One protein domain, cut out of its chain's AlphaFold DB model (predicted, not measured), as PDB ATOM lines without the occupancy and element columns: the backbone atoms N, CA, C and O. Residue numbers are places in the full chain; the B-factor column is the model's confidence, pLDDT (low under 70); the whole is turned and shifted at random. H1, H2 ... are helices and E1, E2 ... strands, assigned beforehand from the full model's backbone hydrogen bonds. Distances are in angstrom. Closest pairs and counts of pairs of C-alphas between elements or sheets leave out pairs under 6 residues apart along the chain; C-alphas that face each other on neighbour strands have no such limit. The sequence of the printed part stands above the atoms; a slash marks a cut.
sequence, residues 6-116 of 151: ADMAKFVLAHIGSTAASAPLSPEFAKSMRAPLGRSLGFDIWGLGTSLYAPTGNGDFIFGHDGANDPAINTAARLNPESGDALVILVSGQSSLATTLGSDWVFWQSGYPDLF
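What this domain is: This is residues 6 to 116 of the 151 residues of the protein "Beta-lactamase domain-containing protein" of Halioglobus sp. HI00S01 (UniProt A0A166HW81). A twisted antiparallel sheet, E3 E4 E5 E6, forms the middle layer of three, with the long helix H3 packed along one face and H1 over part of the other face, at E5 and E6. A small separate hairpin, E1 and E2, sits by the edge strand E3, and the short helix H2 lies off the sheet, close to the end of H1. The printed part has 111 residues with three named helices and six named strands, in the order H1 H2 E1 E2 E3 E4 E5 E6 H3; the class is mixed, helices and strands. The whole is compact and rounded, with a radius of gyration of the C-alphas of 13.8 A and spans of 40 by 35 by 23 A.

Where its parts are: H1, residues 6 to 16, begins at C-alpha 6 (11.227, -27.283, 33.091) and is 15.6 A long. H2, residues 27 to 32, measures 8.6 A. E1, residues 38 to 40, and E2, residues 43 to 46, measure 7.0 A and 9.3 A. E3, residues 51 to 55, is 11.5 A long, and E4, residues 61 to 69, is 25.9 A, starting at C-alpha 61 (26.604, -19.043, 16.831). E5, residues 73 to 80, and E6, residues 85 to 92, measure 24.0 A and 23.9 A. H3, residues 97 to 110, is 20.1 A long and ends at C-alpha 110 (30.197, -13.139, 23.100).

How they stand to each other: E3 E4 E5 E6 is a meander, each strand the antiparallel neighbour of the one before, with N 53 and O 62 at 2.8 A, N 67 and O 75 at 2.8 A, and N 78 and O 87 at 2.9 A, each within hydrogen-bond range. H3 is on this sheet over E4 and E5 at a height of 7.9 A, along the strands at 5 degrees to E5 on the local plane; the closest C-alphas of E5 and H3 are those of Ala 76 and Ala 98, 5.3 A apart. H1 is on the opposite face, over E5 and E6 at a height of 9.3 A, only just along the strands at 29 degrees to E6 on the local plane; its closest C-alphas with E6 are Met 8 and Val 88, 7.1 A. H2 is not on the sheet; it is close to but not clearly touching H1, the C-alphas of His 15 and Ala 30 being 5.8 A apart, and about perpendicular to it at 84 degrees. E1 and E2 are an antiparallel hairpin, with N 40 and O 43 at 2.9 A. The closest C-alphas of E2 and E3 are those of Ile 45 and Leu 52, 4.7 A apart. In H1, H2 and H3 every O i to N i+4 pair is within hydrogen-bond range.

The domain as a whole: The C-alphas farthest apart are those of Ala 21 and Pro 71, at 40.7 A. The printed part has no cut and no long link; the link from H1 to H2 is short, the others tight. Mean pLDDT of the printed part is 90.5; residues 17 to 22 are under 70.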
ATOM      1  N   ALA A   6      10.765 -25.901  32.984       94.69
ATOM      2  CA  ALA A   6      11.227 -27.283  33.091       94.69
ATOM      3  C   ALA A   6      11.253 -27.998  31.730       94.69
ATOM      4  O   ALA A   6      12.191 -28.741  31.435       94.69
ATOM      5  N   ASP A   7      10.249 -27.763  30.883       95.12
ATOM      6  CA  ASP A   7      10.220 -28.319  29.527       95.12
ATOM      7  C   ASP A   7      11.280 -27.662  28.644       95.12
ATOM      8  O   ASP A   7      12.011 -28.350  27.931       95.12
ATOM      9  N   MET A   8      11.438 -26.341  28.758       95.12
ATOM     10  CA  MET A   8      12.486 -25.610  28.052       95.12
ATOM     11  C   MET A   8      13.889 -26.041  28.483       95.12
ATOM     12  O   MET A   8      14.763 -26.149  27.631       95.12
ATOM     13  N   ALA A   9      14.115 -26.364  29.759       91.62
ATOM     14  CA  ALA A   9      15.396 -26.902  30.214       91.62
ATOM     15  C   ALA A   9      15.725 -28.238  29.526       91.62
ATOM     16  O   ALA A   9      16.842 -28.430  29.052       91.62
ATOM     17  N   LYS A  10      14.746 -29.143  29.389       91.06
ATOM     18  CA  LYS A  10      14.927 -30.401  28.638       91.06
ATOM     19  C   LYS A  10      15.198 -30.141  27.156       91.06
ATOM     20  O   LYS A  10      16.086 -30.767  26.584       91.06
ATOM     21  N   PHE A  11      14.452 -29.219  26.546       91.62
ATOM     22  CA  PHE A  11      14.645 -28.813  25.152       91.62
ATOM     23  C   PHE A  11      16.055 -28.266  24.912       91.62
ATOM     24  O   PHE A  11      16.722 -28.666  23.959       91.62
ATOM     25  N   VAL A  12      16.520 -27.389  25.801       92.12
ATOM     26  CA  VAL A  12      17.866 -26.818  25.770       92.12
ATOM     27  C   VAL A  12      18.904 -27.924  25.870       92.12
ATOM     28  O   VAL A  12      19.741 -28.030  24.980       92.12
ATOM     29  N   LEU A  13      18.811 -28.796  26.877       88.56
ATOM     30  CA  LEU A  13      19.755 -29.903  27.070       88.56
ATOM     31  C   LEU A  13      19.831 -30.825  25.844       88.56
ATOM     32  O   LEU A  13      20.917 -31.288  25.497       88.56
ATOM     33  N   ALA A  14      18.714 -31.034  25.139       89.12
ATOM     34  CA  ALA A  14      18.699 -31.778  23.882       89.12
ATOM     35  C   ALA A  14      19.508 -31.102  22.754       89.12
ATOM     36  O   ALA A  14      20.008 -31.802  21.880       89.12
ATOM     37  N   HIS A  15      19.674 -29.775  22.779       90.12
ATOM     38  CA  HIS A  15      20.418 -29.010  21.769       90.12
ATOM     39  C   HIS A  15      21.906 -28.809  22.091       90.12
ATOM     40  O   HIS A  15      22.710 -28.741  21.160       90.12
ATOM     41  N   ILE A  16      22.272 -28.676  23.372       84.88
ATOM     42  CA  ILE A  16      23.651 -28.345  23.792       84.88
ATOM     43  C   ILE A  16      24.454 -29.532  24.326       84.88
ATOM     44  O   ILE A  16      25.675 -29.439  24.371       84.88
ATOM     45  N   GLY A  17      23.821 -30.636  24.746       67.00
ATOM     46  CA  GLY A  17      24.563 -31.633  25.532       67.00
ATOM     47  C   GLY A  17      23.995 -33.044  25.629       67.00
ATOM     48  O   GLY A  17      24.546 -33.857  26.367       67.00
ATOM     49  N   SER A  18      22.926 -33.394  24.918       58.59
ATOM     50  CA  SER A  18      22.378 -34.745  25.028       58.59
ATOM     51  C   SER A  18      23.131 -35.741  24.140       58.59
ATOM     52  O   SER A  18      22.743 -35.990  23.005       58.59
ATOM     53  N   THR A  19      24.169 -36.376  24.690       56.09
ATOM     54  CA  THR A  19      24.819 -37.577  24.120       56.09
ATOM     55  C   THR A  19      24.096 -38.879  24.483       56.09
ATOM     56  O   THR A  19      24.563 -39.969  24.150       56.09
ATOM     57  N   ALA A  20      22.955 -38.794  25.178       60.94
ATOM     58  CA  ALA A  20      22.151 -39.960  25.510       60.94
ATOM     59  C   ALA A  20      21.682 -40.661  24.225       60.94
ATOM     60  O   ALA A  20      21.151 -40.019  23.325       60.94
ATOM     61  N   ALA A  21      21.811 -41.988  24.158       60.09
ATOM     62  CA  ALA A  21      21.389 -42.780  22.995       60.09
ATOM     63  C   ALA A  21      19.883 -42.649  22.659       60.09
ATOM     64  O   ALA A  21      19.461 -43.017  21.569       60.09
ATOM     65  N   SER A  22      19.078 -42.128  23.591       65.75
ATOM     66  CA  SER A  22      17.650 -41.830  23.435       65.75
ATOM     67  C   SER A  22      17.347 -40.358  23.116       65.75
ATOM     68  O   SER A  22      16.182 -39.956  23.151       65.75
ATOM     69  N   ALA A  23      18.364 -39.535  22.844       77.56
ATOM     70  CA  ALA A  23      18.174 -38.138  22.480       77.56
ATOM     71  C   ALA A  23      17.345 -38.034  21.186       77.56
ATOM     72  O   ALA A  23      17.672 -38.696  20.201       77.56
ATOM     73  N   PRO A  24      16.309 -37.181  21.139       84.12
ATOM     74  CA  PRO A  24      15.520 -36.995  19.922       84.12
ATOM     75  C   PRO A  24      16.289 -36.256  18.813       84.12
ATOM     76  O   PRO A  24      15.809 -36.191  17.684       84.12
ATOM     77  N   LEU A  25      17.455 -35.683  19.128       86.69
ATOM     78  CA  LEU A  25      18.258 -34.852  18.237       86.69
ATOM     79  C   LEU A  25      19.699 -35.369  18.209       86.69
ATOM     80  O   LEU A  25      20.325 -35.477  19.264       86.69
ATOM     81  N   SER A  26      20.232 -35.677  17.022       87.94
ATOM     82  CA  SER A  26      21.652 -36.025  16.896       87.94
ATOM     83  C   SER A  26      22.522 -34.764  16.997       87.94
ATOM     84  O   SER A  26      22.081 -33.689  16.570       87.94
ATOM     85  N   PRO A  27      23.763 -34.857  17.510       87.06
ATOM     86  CA  PRO A  27      24.668 -33.710  17.586       87.06
ATOM     87  C   PRO A  27      24.931 -33.049  16.225       87.06
ATOM     88  O   PRO A  27      24.994 -31.823  16.122       87.06
ATOM     89  N   GLU A  28      25.043 -33.845  15.162       89.56
ATOM     90  CA  GLU A  28      25.285 -33.365  13.798       89.56
ATOM     91  C   GLU A  28      24.089 -32.571  13.283       89.56
ATOM     92  O   GLU A  28      24.256 -31.495  12.705       89.56
ATOM     93  N   PHE A  29      22.874 -33.069  13.528       90.62
ATOM     94  CA  PHE A  29      21.666 -32.367  13.129       90.62
ATOM     95  C   PHE A  29      21.473 -31.091  13.955       90.62
ATOM     96  O   PHE A  29      21.210 -30.039  13.374       90.62
ATOM     97  N   ALA A  30      21.709 -31.134  15.272       91.19
ATOM     98  CA  ALA A  30      21.680 -29.953  16.136       91.19
ATOM     99  C   ALA A  30      22.648 -28.863  15.647       91.19
ATOM    100  O   ALA A  30      22.293 -27.685  15.606       91.19
ATOM    101  N   LYS A  31      23.854 -29.255  15.215       92.44
ATOM    102  CA  LYS A  31      24.819 -28.345  14.589       92.44
ATOM    103  C   LYS A  31      24.315 -27.806  13.250       92.44
ATOM    104  O   LYS A  31      24.427 -26.612  12.997       92.44
ATOM    105  N   SER A  32      23.714 -28.650  12.409       94.12
ATOM    106  CA  SER A  32      23.151 -28.216  11.122       94.12
ATOM    107  C   SER A  32      22.028 -27.188  11.284       94.12
ATOM    108  O   SER A  32      21.888 -26.302  10.446       94.12
ATOM    109  N   MET A  33      21.279 -27.239  12.393       95.50
ATOM    110  CA  MET A  33      20.223 -26.266  12.674       95.50
ATOM    111  C   MET A  33      20.740 -24.846  12.908       95.50
ATOM    112  O   MET A  33      19.962 -23.900  12.802       95.50
ATOM    113  N   ARG A  34      22.038 -24.697  13.188       95.19
ATOM    114  CA  ARG A  34      22.724 -23.411  13.378       95.19
ATOM    115  C   ARG A  34      23.546 -22.983  12.167       95.19
ATOM    116  O   ARG A  34      24.176 -21.932  12.196       95.19
ATOM    117  N   ALA A  35      23.551 -23.785  11.102       95.69
ATOM    118  CA  ALA A  35      24.179 -23.385   9.857       95.69
ATOM    119  C   ALA A  35      23.404 -22.198   9.252       95.69
ATOM    120  O   ALA A  35      22.175 -22.276   9.159       95.69
ATOM    121  N   PRO A  36      24.082 -21.122   8.818       95.56
ATOM    122  CA  PRO A  36      23.403 -19.979   8.227       95.56
ATOM    123  C   PRO A  36      22.650 -20.327   6.943       95.56
ATOM    124  O   PRO A  36      23.225 -20.843   5.985       95.56
ATOM    125  N   LEU A  37      21.365 -19.987   6.914       95.50
ATOM    126  CA  LEU A  37      20.478 -20.116   5.756       95.50
ATOM    127  C   LEU A  37      19.850 -18.781   5.343       95.50
ATOM    128  O   LEU A  37      19.503 -18.607   4.176       95.50
ATOM    129  N   GLY A  38      19.706 -17.839   6.276       91.81
ATOM    130  CA  GLY A  38      19.163 -16.509   6.015       91.81
ATOM    131  C   GLY A  38      20.112 -15.408   6.467       91.81
ATOM    132  O   GLY A  38      20.683 -15.474   7.558       91.81
ATOM    133  N   ARG A  39      20.244 -14.377   5.627       91.00
ATOM    134  CA  ARG A  39      21.101 -13.213   5.868       91.00
ATOM    135  C   ARG A  39      20.313 -11.915   5.803       91.00
ATOM    136  O   ARG A  39      19.419 -11.781   4.972       91.00
ATOM    137  N   SER A  40      20.698 -10.945   6.622       85.62
ATOM    138  CA  SER A  40      20.220  -9.563   6.542       85.62
ATOM    139  C   SER A  40      21.366  -8.606   6.827       85.62
ATOM    140  O   SER A  40      22.155  -8.844   7.733       85.62
ATOM    141  N   LEU A  41      21.483  -7.537   6.031       82.81
ATOM    142  CA  LEU A  41      22.548  -6.528   6.155       82.81
ATOM    143  C   LEU A  41      23.975  -7.117   6.202       82.81
ATOM    144  O   LEU A  41      24.873  -6.541   6.805       82.81
ATOM    145  N   GLY A  42      24.188  -8.271   5.559       83.88
ATOM    146  CA  GLY A  42      25.472  -8.979   5.560       83.88
ATOM    147  C   GLY A  42      25.715  -9.885   6.773       83.88
ATOM    148  O   GLY A  42      26.709 -10.606   6.774       83.88
ATOM    149  N   PHE A  43      24.808  -9.908   7.751       85.94
ATOM    150  CA  PHE A  43      24.867 -10.788   8.917       85.94
ATOM    151  C   PHE A  43      24.071 -12.071   8.685       85.94
ATOM    152  O   PHE A  43      22.990 -12.043   8.092       85.94
ATOM    153  N   ASP A  44      24.603 -13.188   9.171       92.88
ATOM    154  CA  ASP A  44      23.895 -14.461   9.279       92.88
ATOM    155  C   ASP A  44      22.890 -14.367  10.430       92.88
ATOM    156  O   ASP A  44      23.289 -14.150  11.568       92.88
ATOM    157  N   ILE A  45      21.590 -14.488  10.134       93.50
ATOM    158  CA  ILE A  45      20.527 -14.236  11.124       93.50
ATOM    159  C   ILE A  45      19.580 -15.416  11.345       93.50
ATOM    160  O   ILE A  45      18.924 -15.483  12.384       93.50
ATOM    161  N   TRP A  46      19.516 -16.361  10.403       96.25
ATOM    162  CA  TRP A  46      18.617 -17.516  10.479       96.25
ATOM    163  C   TRP A  46      19.333 -18.817  10.133       96.25
ATOM    164  O   TRP A  46      19.975 -18.905   9.085       96.25
ATOM    165  N   GLY A  47      19.152 -19.833  10.976       96.69
ATOM    166  CA  GLY A  47      19.402 -21.242  10.672       96.69
ATOM    167  C   GLY A  47      18.100 -22.010  10.406       96.69
ATOM    168  O   GLY A  47      17.073 -21.424  10.055       96.69
ATOM    169  N   LEU A  48      18.103 -23.333  10.593       96.00
ATOM    170  CA  LEU A  48      16.879 -24.147  10.489       96.00
ATOM    171  C   LEU A  48      16.038 -23.979  11.761       96.00
ATOM    172  O   LEU A  48      16.207 -24.711  12.734       96.00
ATOM    173  N   GLY A  49      15.131 -23.002  11.750       93.19
ATOM    174  CA  GLY A  49      14.222 -22.729  12.870       93.19
ATOM    175  C   GLY A  49      14.879 -22.045  14.073       93.19
ATOM    176  O   GLY A  49      14.250 -21.933  15.122       93.19
ATOM    177  N   THR A  50      16.124 -21.584  13.930       95.50
ATOM    178  CA  THR A  50      16.875 -20.863  14.962       95.50
ATOM    179  C   THR A  50      17.233 -19.463  14.476       95.50
ATOM    180  O   THR A  50      17.593 -19.273  13.312       95.50
ATOM    181  N   SER A  51      17.144 -18.478  15.363       96.31
ATOM    182  CA  SER A  51      17.799 -17.183  15.197       96.31
ATOM    183  C   SER A  51      19.275 -17.315  15.573       96.31
ATOM    184  O   SER A  51      19.600 -17.988  16.555       96.31
ATOM    185  N   LEU A  52      20.157 -16.679  14.801       96.44
ATOM    186  CA  LEU A  52      21.609 -16.680  15.010       96.44
ATOM    187  C   LEU A  52      22.039 -15.325  15.586       96.44
ATOM    188  O   LEU A  52      22.240 -14.373  14.848       96.44
ATOM    189  N   TYR A  53      22.132 -15.220  16.910       95.44
ATOM    190  CA  TYR A  53      22.226 -13.933  17.604       95.44
ATOM    191  C   TYR A  53      23.592 -13.263  17.511       95.44
ATOM    192  O   TYR A  53      23.673 -12.049  17.345       95.44
ATOM    193  N   ALA A  54      24.657 -14.047  17.667       94.50
ATOM    194  CA  ALA A  54      26.029 -13.562  17.637       94.50
ATOM    195  C   ALA A  54      26.987 -14.703  17.275       94.50
ATOM    196  O   ALA A  54      26.740 -15.848  17.672       94.50
ATOM    197  N   PRO A  55      28.080 -14.422  16.544       93.62
ATOM    198  CA  PRO A  55      29.113 -15.414  16.291       93.62
ATOM    199  C   PRO A  55      29.857 -15.776  17.584       93.62
ATOM    200  O   PRO A  55      30.017 -14.960  18.490       93.62
ATOM    201  N   THR A  56      30.337 -17.012  17.642       92.12
ATOM    202  CA  THR A  56      31.198 -17.549  18.710       92.12
ATOM    203  C   THR A  56      32.657 -17.607  18.250       92.12
ATOM    204  O   THR A  56      32.942 -17.467  17.055       92.12
ATOM    205  N   GLY A  57      33.596 -17.854  19.170       88.25
ATOM    206  CA  GLY A  57      35.031 -17.882  18.856       88.25
ATOM    207  C   GLY A  57      35.421 -18.984  17.865       88.25
ATOM    208  O   GLY A  57      36.366 -18.826  17.094       88.25
ATOM    209  N   ASN A  58      34.645 -20.070  17.828       88.94
ATOM    210  CA  ASN A  58      34.908 -21.247  16.993       88.94
ATOM    211  C   ASN A  58      34.116 -21.262  15.672       88.94
ATOM    212  O   ASN A  58      34.062 -22.293  14.998       88.94
ATOM    213  N   GLY A  59      33.486 -20.144  15.299       89.19
ATOM    214  CA  GLY A  59      32.715 -20.022  14.057       89.19
ATOM    215  C   GLY A  59      31.331 -20.689  14.079       89.19
ATOM    216  O   GLY A  59      30.741 -20.870  13.017       89.19
ATOM    217  N   ASP A  60      30.817 -21.063  15.256       93.00
ATOM    218  CA  ASP A  60      29.390 -21.371  15.487       93.00
ATOM    219  C   ASP A  60      28.665 -20.087  15.957       93.00
ATOM    220  O   ASP A  60      29.266 -19.008  15.987       93.00
ATOM    221  N   PHE A  61      27.405 -20.181  16.376       96.06
ATOM    222  CA  PHE A  61      26.604 -19.043  16.831       96.06
ATOM    223  C   PHE A  61      25.975 -19.287  18.202       96.06
ATOM    224  O   PHE A  61      25.524 -20.394  18.509       96.06
ATOM    225  N   ILE A  62      25.855 -18.221  18.997       96.69
ATOM    226  CA  ILE A  62      24.835 -18.169  20.044       96.69
ATOM    227  C   ILE A  62      23.487 -18.110  19.333       96.69
ATOM    228  O   ILE A  62      23.265 -17.256  18.474       96.69
ATOM    229  N   PHE A  63      22.586 -19.024  19.670       96.88
ATOM    230  CA  PHE A  63      21.370 -19.263  18.898       96.88
ATOM    231  C   PHE A  63      20.154 -19.465  19.800       96.88
ATOM    232  O   PHE A  63      20.276 -19.642  21.012       96.88
ATOM    233  N   GLY A  64      18.962 -19.446  19.212       96.75
ATOM    234  CA  GLY A  64      17.719 -19.685  19.939       96.75
ATOM    235  C   GLY A  64      16.523 -19.040  19.253       96.75
ATOM    236  O   GLY A  64      16.459 -19.038  18.026       96.75
ATOM    237  N   HIS A  65      15.565 -18.545  20.037       95.94
ATOM    238  CA  HIS A  65      14.393 -17.850  19.505       95.94
ATOM    239  C   HIS A  65      13.717 -16.966  20.569       95.94
ATOM    240  O   HIS A  65      13.773 -17.258  21.769       95.94
ATOM    241  N   ASP A  66      13.018 -15.925  20.114       94.56
ATOM    242  CA  ASP A  66      12.169 -15.055  20.940       94.56
ATOM    243  C   ASP A  66      10.689 -15.323  20.686       94.56
ATOM    244  O   ASP A  66      10.283 -15.798  19.631       94.56
ATOM    245  N   GLY A  67       9.849 -14.981  21.647       93.06
ATOM    246  CA  GLY A  67       8.406 -14.995  21.482       93.06
ATOM    247  C   GLY A  67       7.812 -13.738  22.083       93.06
ATOM    248  O   GLY A  67       8.241 -13.282  23.141       93.06
ATOM    249  N   ALA A  68       6.818 -13.182  21.408       91.69
ATOM    250  CA  ALA A  68       6.027 -12.077  21.917       91.69
ATOM    251  C   ALA A  68       4.573 -12.275  21.488       91.69
ATOM    252  O   ALA A  68       4.316 -12.733  20.373       91.69
ATOM    253  N   ASN A  69       3.627 -11.972  22.372       88.62
ATOM    254  CA  ASN A  69       2.203 -11.991  22.056       88.62
ATOM    255  C   ASN A  69       1.402 -11.074  22.992       88.62
ATOM    256  O   ASN A  69       1.845 -10.773  24.105       88.62
ATOM    257  N   ASP A  70       0.193 -10.700  22.582       86.06
ATOM    258  CA  ASP A  70      -0.766 -10.006  23.445       86.06
ATOM    259  C   ASP A  70      -1.490 -10.986  24.394       86.06
ATOM    260  O   ASP A  70      -1.766 -12.125  24.001       86.06
ATOM    261  N   PRO A  71      -1.836 -10.584  25.637       81.75
ATOM    262  CA  PRO A  71      -1.544  -9.305  26.289       81.75
ATOM    263  C   PRO A  71      -0.213  -9.355  27.074       81.75
ATOM    264  O   PRO A  71      -0.186  -9.715  28.250       81.75
ATOM    265  N   ALA A  72       0.893  -8.967  26.430       89.94
ATOM    266  CA  ALA A  72       2.239  -8.862  27.011       89.94
ATOM    267  C   ALA A  72       2.828 -10.174  27.574       89.94
ATOM    268  O   ALA A  72       3.307 -10.230  28.709       89.94
ATOM    269  N   ILE A  73       2.823 -11.228  26.761       90.75
ATOM    270  CA  ILE A  73       3.657 -12.418  26.966       90.75
ATOM    271  C   ILE A  73       4.954 -12.211  26.189       90.75
ATOM    272  O   ILE A  73       4.904 -11.933  24.992       90.75
ATOM    273  N   ASN A  74       6.101 -12.381  26.841       95.38
ATOM    274  CA  ASN A  74       7.405 -12.312  26.194       95.38
ATOM    275  C   ASN A  74       8.311 -13.442  26.685       95.38
ATOM    276  O   ASN A  74       8.360 -13.767  27.873       95.38
ATOM    277  N   THR A  75       9.011 -14.069  25.752       96.19
ATOM    278  CA  THR A  75       9.852 -15.233  26.006       96.19
ATOM    279  C   THR A  75      11.156 -15.112  25.242       96.19
ATOM    280  O   THR A  75      11.153 -14.663  24.099       96.19
ATOM    281  N   ALA A  76      12.246 -15.589  25.826       96.69
ATOM    282  CA  ALA A  76      13.541 -15.671  25.168       96.69
ATOM    283  C   ALA A  76      14.217 -16.992  25.532       96.69
ATOM    284  O   ALA A  76      14.247 -17.379  26.702       96.69
ATOM    285  N   ALA A  77      14.768 -17.669  24.530       97.25
ATOM    286  CA  ALA A  77      15.716 -18.758  24.708       97.25
ATOM    287  C   ALA A  77      17.014 -18.404  23.972       97.25
ATOM    288  O   ALA A  77      16.976 -18.020  22.800       97.25
ATOM    289  N   ARG A  78      18.148 -18.516  24.665       96.69
ATOM    290  CA  ARG A  78      19.504 -18.322  24.133       96.69
ATOM    291  C   ARG A  78      20.371 -19.491  24.566       96.69
ATOM    292  O   ARG A  78      20.300 -19.909  25.717       96.69
ATOM    293  N   LEU A  79      21.144 -20.045  23.648       96.81
ATOM    294  CA  LEU A  79      21.996 -21.201  23.880       96.81
ATOM    295  C   LEU A  79      23.371 -20.900  23.285       96.81
ATOM    296  O   LEU A  79      23.466 -20.498  22.123       96.81
ATOM    297  N   ASN A  80      24.426 -21.101  24.070       95.50
ATOM    298  CA  ASN A  80      25.804 -21.006  23.616       95.50
ATOM    299  C   ASN A  80      26.388 -22.426  23.491       95.50
ATOM    300  O   ASN A  80      26.680 -23.059  24.507       95.50
ATOM    301  N   PRO A  81      26.559 -22.960  22.267       92.88
ATOM    302  CA  PRO A  81      27.086 -24.308  22.073       92.88
ATOM    303  C   PRO A  81      28.582 -24.415  22.401       92.88
ATOM    304  O   PRO A  81      29.074 -25.527  22.567       92.88
ATOM    305  N   GLU A  82      29.307 -23.293  22.482       91.56
ATOM    306  CA  GLU A  82      30.728 -23.269  22.837       91.56
ATOM    307  C   GLU A  82      30.937 -23.439  24.348       91.56
ATOM    308  O   GLU A  82      31.753 -24.262  24.757       91.56
ATOM    309  N   SER A  83      30.189 -22.701  25.178       92.31
ATOM    310  CA  SER A  83      30.292 -22.812  26.642       92.31
ATOM    311  C   SER A  83      29.403 -23.906  27.236       92.31
ATOM    312  O   SER A  83      29.673 -24.391  28.334       92.31
ATOM    313  N   GLY A  84      28.346 -24.308  26.525       91.62
ATOM    314  CA  GLY A  84      27.286 -25.152  27.075       91.62
ATOM    315  C   GLY A  84      26.318 -24.387  27.984       91.62
ATOM    316  O   GLY A  84      25.509 -25.012  28.667       91.62
ATOM    317  N   ASP A  85      26.372 -23.054  27.999       94.88
ATOM    318  CA  ASP A  85      25.434 -22.237  28.761       94.88
ATOM    319  C   ASP A  85      24.134 -22.001  27.989       94.88
ATOM    320  O   ASP A  85      24.093 -21.958  26.755       94.88
ATOM    321  N   ALA A  86      23.055 -21.769  28.730       95.81
ATOM    322  CA  ALA A  86      21.788 -21.357  28.156       95.81
ATOM    323  C   ALA A  86      20.986 -20.470  29.108       95.81
ATOM    324  O   ALA A  86      21.046 -20.616  30.329       95.81
ATOM    325  N   LEU A  87      20.180 -19.592  28.523       96.88
ATOM    326  CA  LEU A  87      19.244 -18.714  29.203       96.88
ATOM    327  C   LEU A  87      17.839 -18.965  28.657       96.88
ATOM    328  O   LEU A  87      17.613 -18.923  27.449       96.88
ATOM    329  N   VAL A  88      16.885 -19.195  29.558       97.50
ATOM    330  CA  VAL A  88      15.458 -19.285  29.234       97.50
ATOM    331  C   VAL A  88      14.705 -18.337  30.147       97.50
ATOM    332  O   VAL A  88      14.793 -18.446  31.369       97.50
ATOM    333  N   ILE A  89      13.926 -17.438  29.557       97.06
ATOM    334  CA  ILE A  89      13.088 -16.492  30.285       97.06
ATOM    335  C   ILE A  89      11.674 -16.579  29.721       97.06
ATOM    336  O   ILE A  89      11.472 -16.443  28.515       97.06
ATOM    337  N   LEU A  90      10.698 -16.813  30.598       95.88
ATOM    338  CA  LEU A  90       9.273 -16.813  30.281       95.88
ATOM    339  C   LEU A  90       8.602 -15.762  31.164       95.88
ATOM    340  O   LEU A  90       8.607 -15.900  32.387       95.88
ATOM    341  N   VAL A  91       8.058 -14.706  30.565       95.25
ATOM    342  CA  VAL A  91       7.478 -13.572  31.292       95.25
ATOM    343  C   VAL A  91       6.070 -13.293  30.785       95.25
ATOM    344  O   VAL A  91       5.774 -13.382  29.595       95.25
ATOM    345  N   SER A  92       5.203 -12.924  31.722       93.75
ATOM    346  CA  SER A  92       3.898 -12.325  31.448       93.75
ATOM    347  C   SER A  92       3.821 -10.968  32.145       93.75
ATOM    348  O   SER A  92       4.392 -10.802  33.222       93.75
ATOM    349  N   GLY A  93       3.143 -10.002  31.526       92.50
ATOM    350  CA  GLY A  93       2.994  -8.641  32.048       92.50
ATOM    351  C   GLY A  93       4.046  -7.640  31.559       92.50
ATOM    352  O   GLY A  93       3.963  -6.470  31.922       92.50
ATOM    353  N   GLN A  94       5.000  -8.052  30.716       91.31
ATOM    354  CA  GLN A  94       5.932  -7.154  30.024       91.31
ATOM    355  C   GLN A  94       6.194  -7.636  28.597       91.31
ATOM    356  O   GLN A  94       6.407  -8.823  28.368       91.31
ATOM    357  N   SER A  95       6.197  -6.710  27.637       91.00
ATOM    358  CA  SER A  95       6.267  -7.018  26.202       91.00
ATOM    359  C   SER A  95       7.674  -7.313  25.676       91.00
ATOM    360  O   SER A  95       7.789  -7.955  24.637       91.00
ATOM    361  N   SER A  96       8.731  -6.862  26.362       92.19
ATOM    362  CA  SER A  96      10.109  -6.950  25.848       92.19
ATOM    363  C   SER A  96      11.168  -7.383  26.864       92.19
ATOM    364  O   SER A  96      12.333  -7.498  26.496       92.19
ATOM    365  N   LEU A  97      10.808  -7.614  28.135       94.88
ATOM    366  CA  LEU A  97      11.793  -7.869  29.196       94.88
ATOM    367  C   LEU A  97      12.676  -9.095  28.905       94.88
ATOM    368  O   LEU A  97      13.890  -9.026  29.070       94.88
ATOM    369  N   ALA A  98      12.076 -10.211  28.487       96.12
ATOM    370  CA  ALA A  98      12.807 -11.438  28.186       96.12
ATOM    371  C   ALA A  98      13.777 -11.231  27.017       96.12
ATOM    372  O   ALA A  98      14.923 -11.666  27.097       96.12
ATOM    373  N   THR A  99      13.338 -10.528  25.971       94.75
ATOM    374  CA  THR A  99      14.176 -10.191  24.812       94.75
ATOM    375  C   THR A  99      15.350  -9.302  25.214       94.75
ATOM    376  O   THR A  99      16.485  -9.631  24.888       94.75
ATOM    377  N   THR A 100      15.111  -8.236  25.987       93.81
ATOM    378  CA  THR A 100      16.173  -7.331  26.459       93.81
ATOM    379  C   THR A 100      17.213  -8.068  27.302       93.81
ATOM    380  O   THR A 100      18.401  -7.994  27.005       93.81
ATOM    381  N   LEU A 101      16.778  -8.846  28.299       96.06
ATOM    382  CA  LEU A 101      17.694  -9.635  29.128       96.06
ATOM    383  C   LEU A 101      18.435 -10.707  28.315       96.06
ATOM    384  O   LEU A 101      19.599 -10.995  28.583       96.06
ATOM    385  N   GLY A 102      17.774 -11.289  27.310       96.50
ATOM    386  CA  GLY A 102      18.393 -12.206  26.359       96.50
ATOM    387  C   GLY A 102      19.528 -11.546  25.579       96.50
ATOM    388  O   GLY A 102      20.606 -12.127  25.474       96.50
ATOM    389  N   SER A 103      19.315 -10.327  25.087       95.00
ATOM    390  CA  SER A 103      20.333  -9.561  24.361       95.00
ATOM    391  C   SER A 103      21.512  -9.151  25.240       95.00
ATOM    392  O   SER A 103      22.659  -9.295  24.818       95.00
ATOM    393  N   ASP A 104      21.258  -8.729  26.480       94.81
ATOM    394  CA  ASP A 104      22.322  -8.416  27.442       94.81
ATOM    395  C   ASP A 104      23.174  -9.656  27.754       94.81
ATOM    396  O   ASP A 104      24.403  -9.584  27.819       94.81
ATOM    397  N   TRP A 105      22.537 -10.822  27.893       97.12
ATOM    398  CA  TRP A 105      23.236 -12.086  28.112       97.12
ATOM    399  C   TRP A 105      24.080 -12.517  26.904       97.12
ATOM    400  O   TRP A 105      25.207 -12.977  27.088       97.12
ATOM    401  N   VAL A 106      23.586 -12.333  25.672       96.19
ATOM    402  CA  VAL A 106      24.360 -12.581  24.436       96.19
ATOM    403  C   VAL A 106      25.604 -11.695  24.393       96.19
ATOM    404  O   VAL A 106      26.698 -12.184  24.092       96.19
ATOM    405  N   PHE A 107      25.453 -10.412  24.734       93.81
ATOM    406  CA  PHE A 107      26.573  -9.479  24.800       93.81
ATOM    407  C   PHE A 107      27.588  -9.896  25.865       93.81
ATOM    408  O   PHE A 107      28.789  -9.895  25.604       93.81
ATOM    409  N   TRP A 108      27.122 -10.331  27.037       94.81
ATOM    410  CA  TRP A 108      27.992 -10.849  28.091       94.81
ATOM    411  C   TRP A 108      28.769 -12.108  27.668       94.81
ATOM    412  O   TRP A 108      29.947 -12.233  27.997       94.81
ATOM    413  N   GLN A 109      28.142 -13.019  26.920       94.75
ATOM    414  CA  GLN A 109      28.755 -14.281  26.484       94.75
ATOM    415  C   GLN A 109      29.737 -14.122  25.318       94.75
ATOM    416  O   GLN A 109      30.748 -14.817  25.275       94.75
ATOM    417  N   SER A 110      29.439 -13.241  24.360       93.06
ATOM    418  CA  SER A 110      30.197 -13.139  23.100       93.06
ATOM    419  C   SER A 110      31.035 -11.866  22.967       93.06
ATOM    420  O   SER A 110      31.939 -11.812  22.138       93.06
ATOM    421  N   GLY A 111      30.722 -10.817  23.735       90.06
ATOM    422  CA  GLY A 111      31.249  -9.466  23.524       90.06
ATOM    423  C   GLY A 111      30.668  -8.750  22.297       90.06
ATOM    424  O   GLY A 111      30.998  -7.586  22.063       90.06
ATOM    425  N   TYR A 112      29.801  -9.410  21.525       87.06
ATOM    426  CA  TYR A 112      29.119  -8.842  20.366       87.06
ATOM    427  C   TYR A 112      27.676  -8.477  20.717       87.06
ATOM    428  O   TYR A 112      27.013  -9.213  21.450       87.06
ATOM    429  N   PRO A 113      27.154  -7.352  20.202       84.88
ATOM    430  CA  PRO A 113      25.742  -7.050  20.350       84.88
ATOM    431  C   PRO A 113      24.867  -8.112  19.677       84.88
ATOM    432  O   PRO A 113      25.186  -8.587  18.588       84.88
ATOM    433  N   ASP A 114      23.748  -8.439  20.321       83.88
ATOM    434  CA  ASP A 114      22.680  -9.263  19.750       83.88
ATOM    435  C   ASP A 114      22.099  -8.587  18.486       83.88
ATOM    436  O   ASP A 114      21.993  -7.358  18.429       83.88
ATOM    437  N   LEU A 115      21.662  -9.379  17.501       76.81
ATOM    438  CA  LEU A 115      20.830  -8.936  16.373       76.81
ATOM    439  C   LEU A 115      19.734  -7.931  16.761       76.81
ATOM    440  O   LEU A 115      19.505  -6.952  16.046       76.81
ATOM    441  N   PHE A 116      19.053  -8.144  17.887       71.81
ATOM    442  CA  PHE A 116      17.972  -7.266  18.342       71.81
ATOM    443  C   PHE A 116      18.454  -6.007  19.070       71.81
ATOM    444  O   PHE A 116      17.668  -5.087  19.286       71.81
TER     445      PHE A 116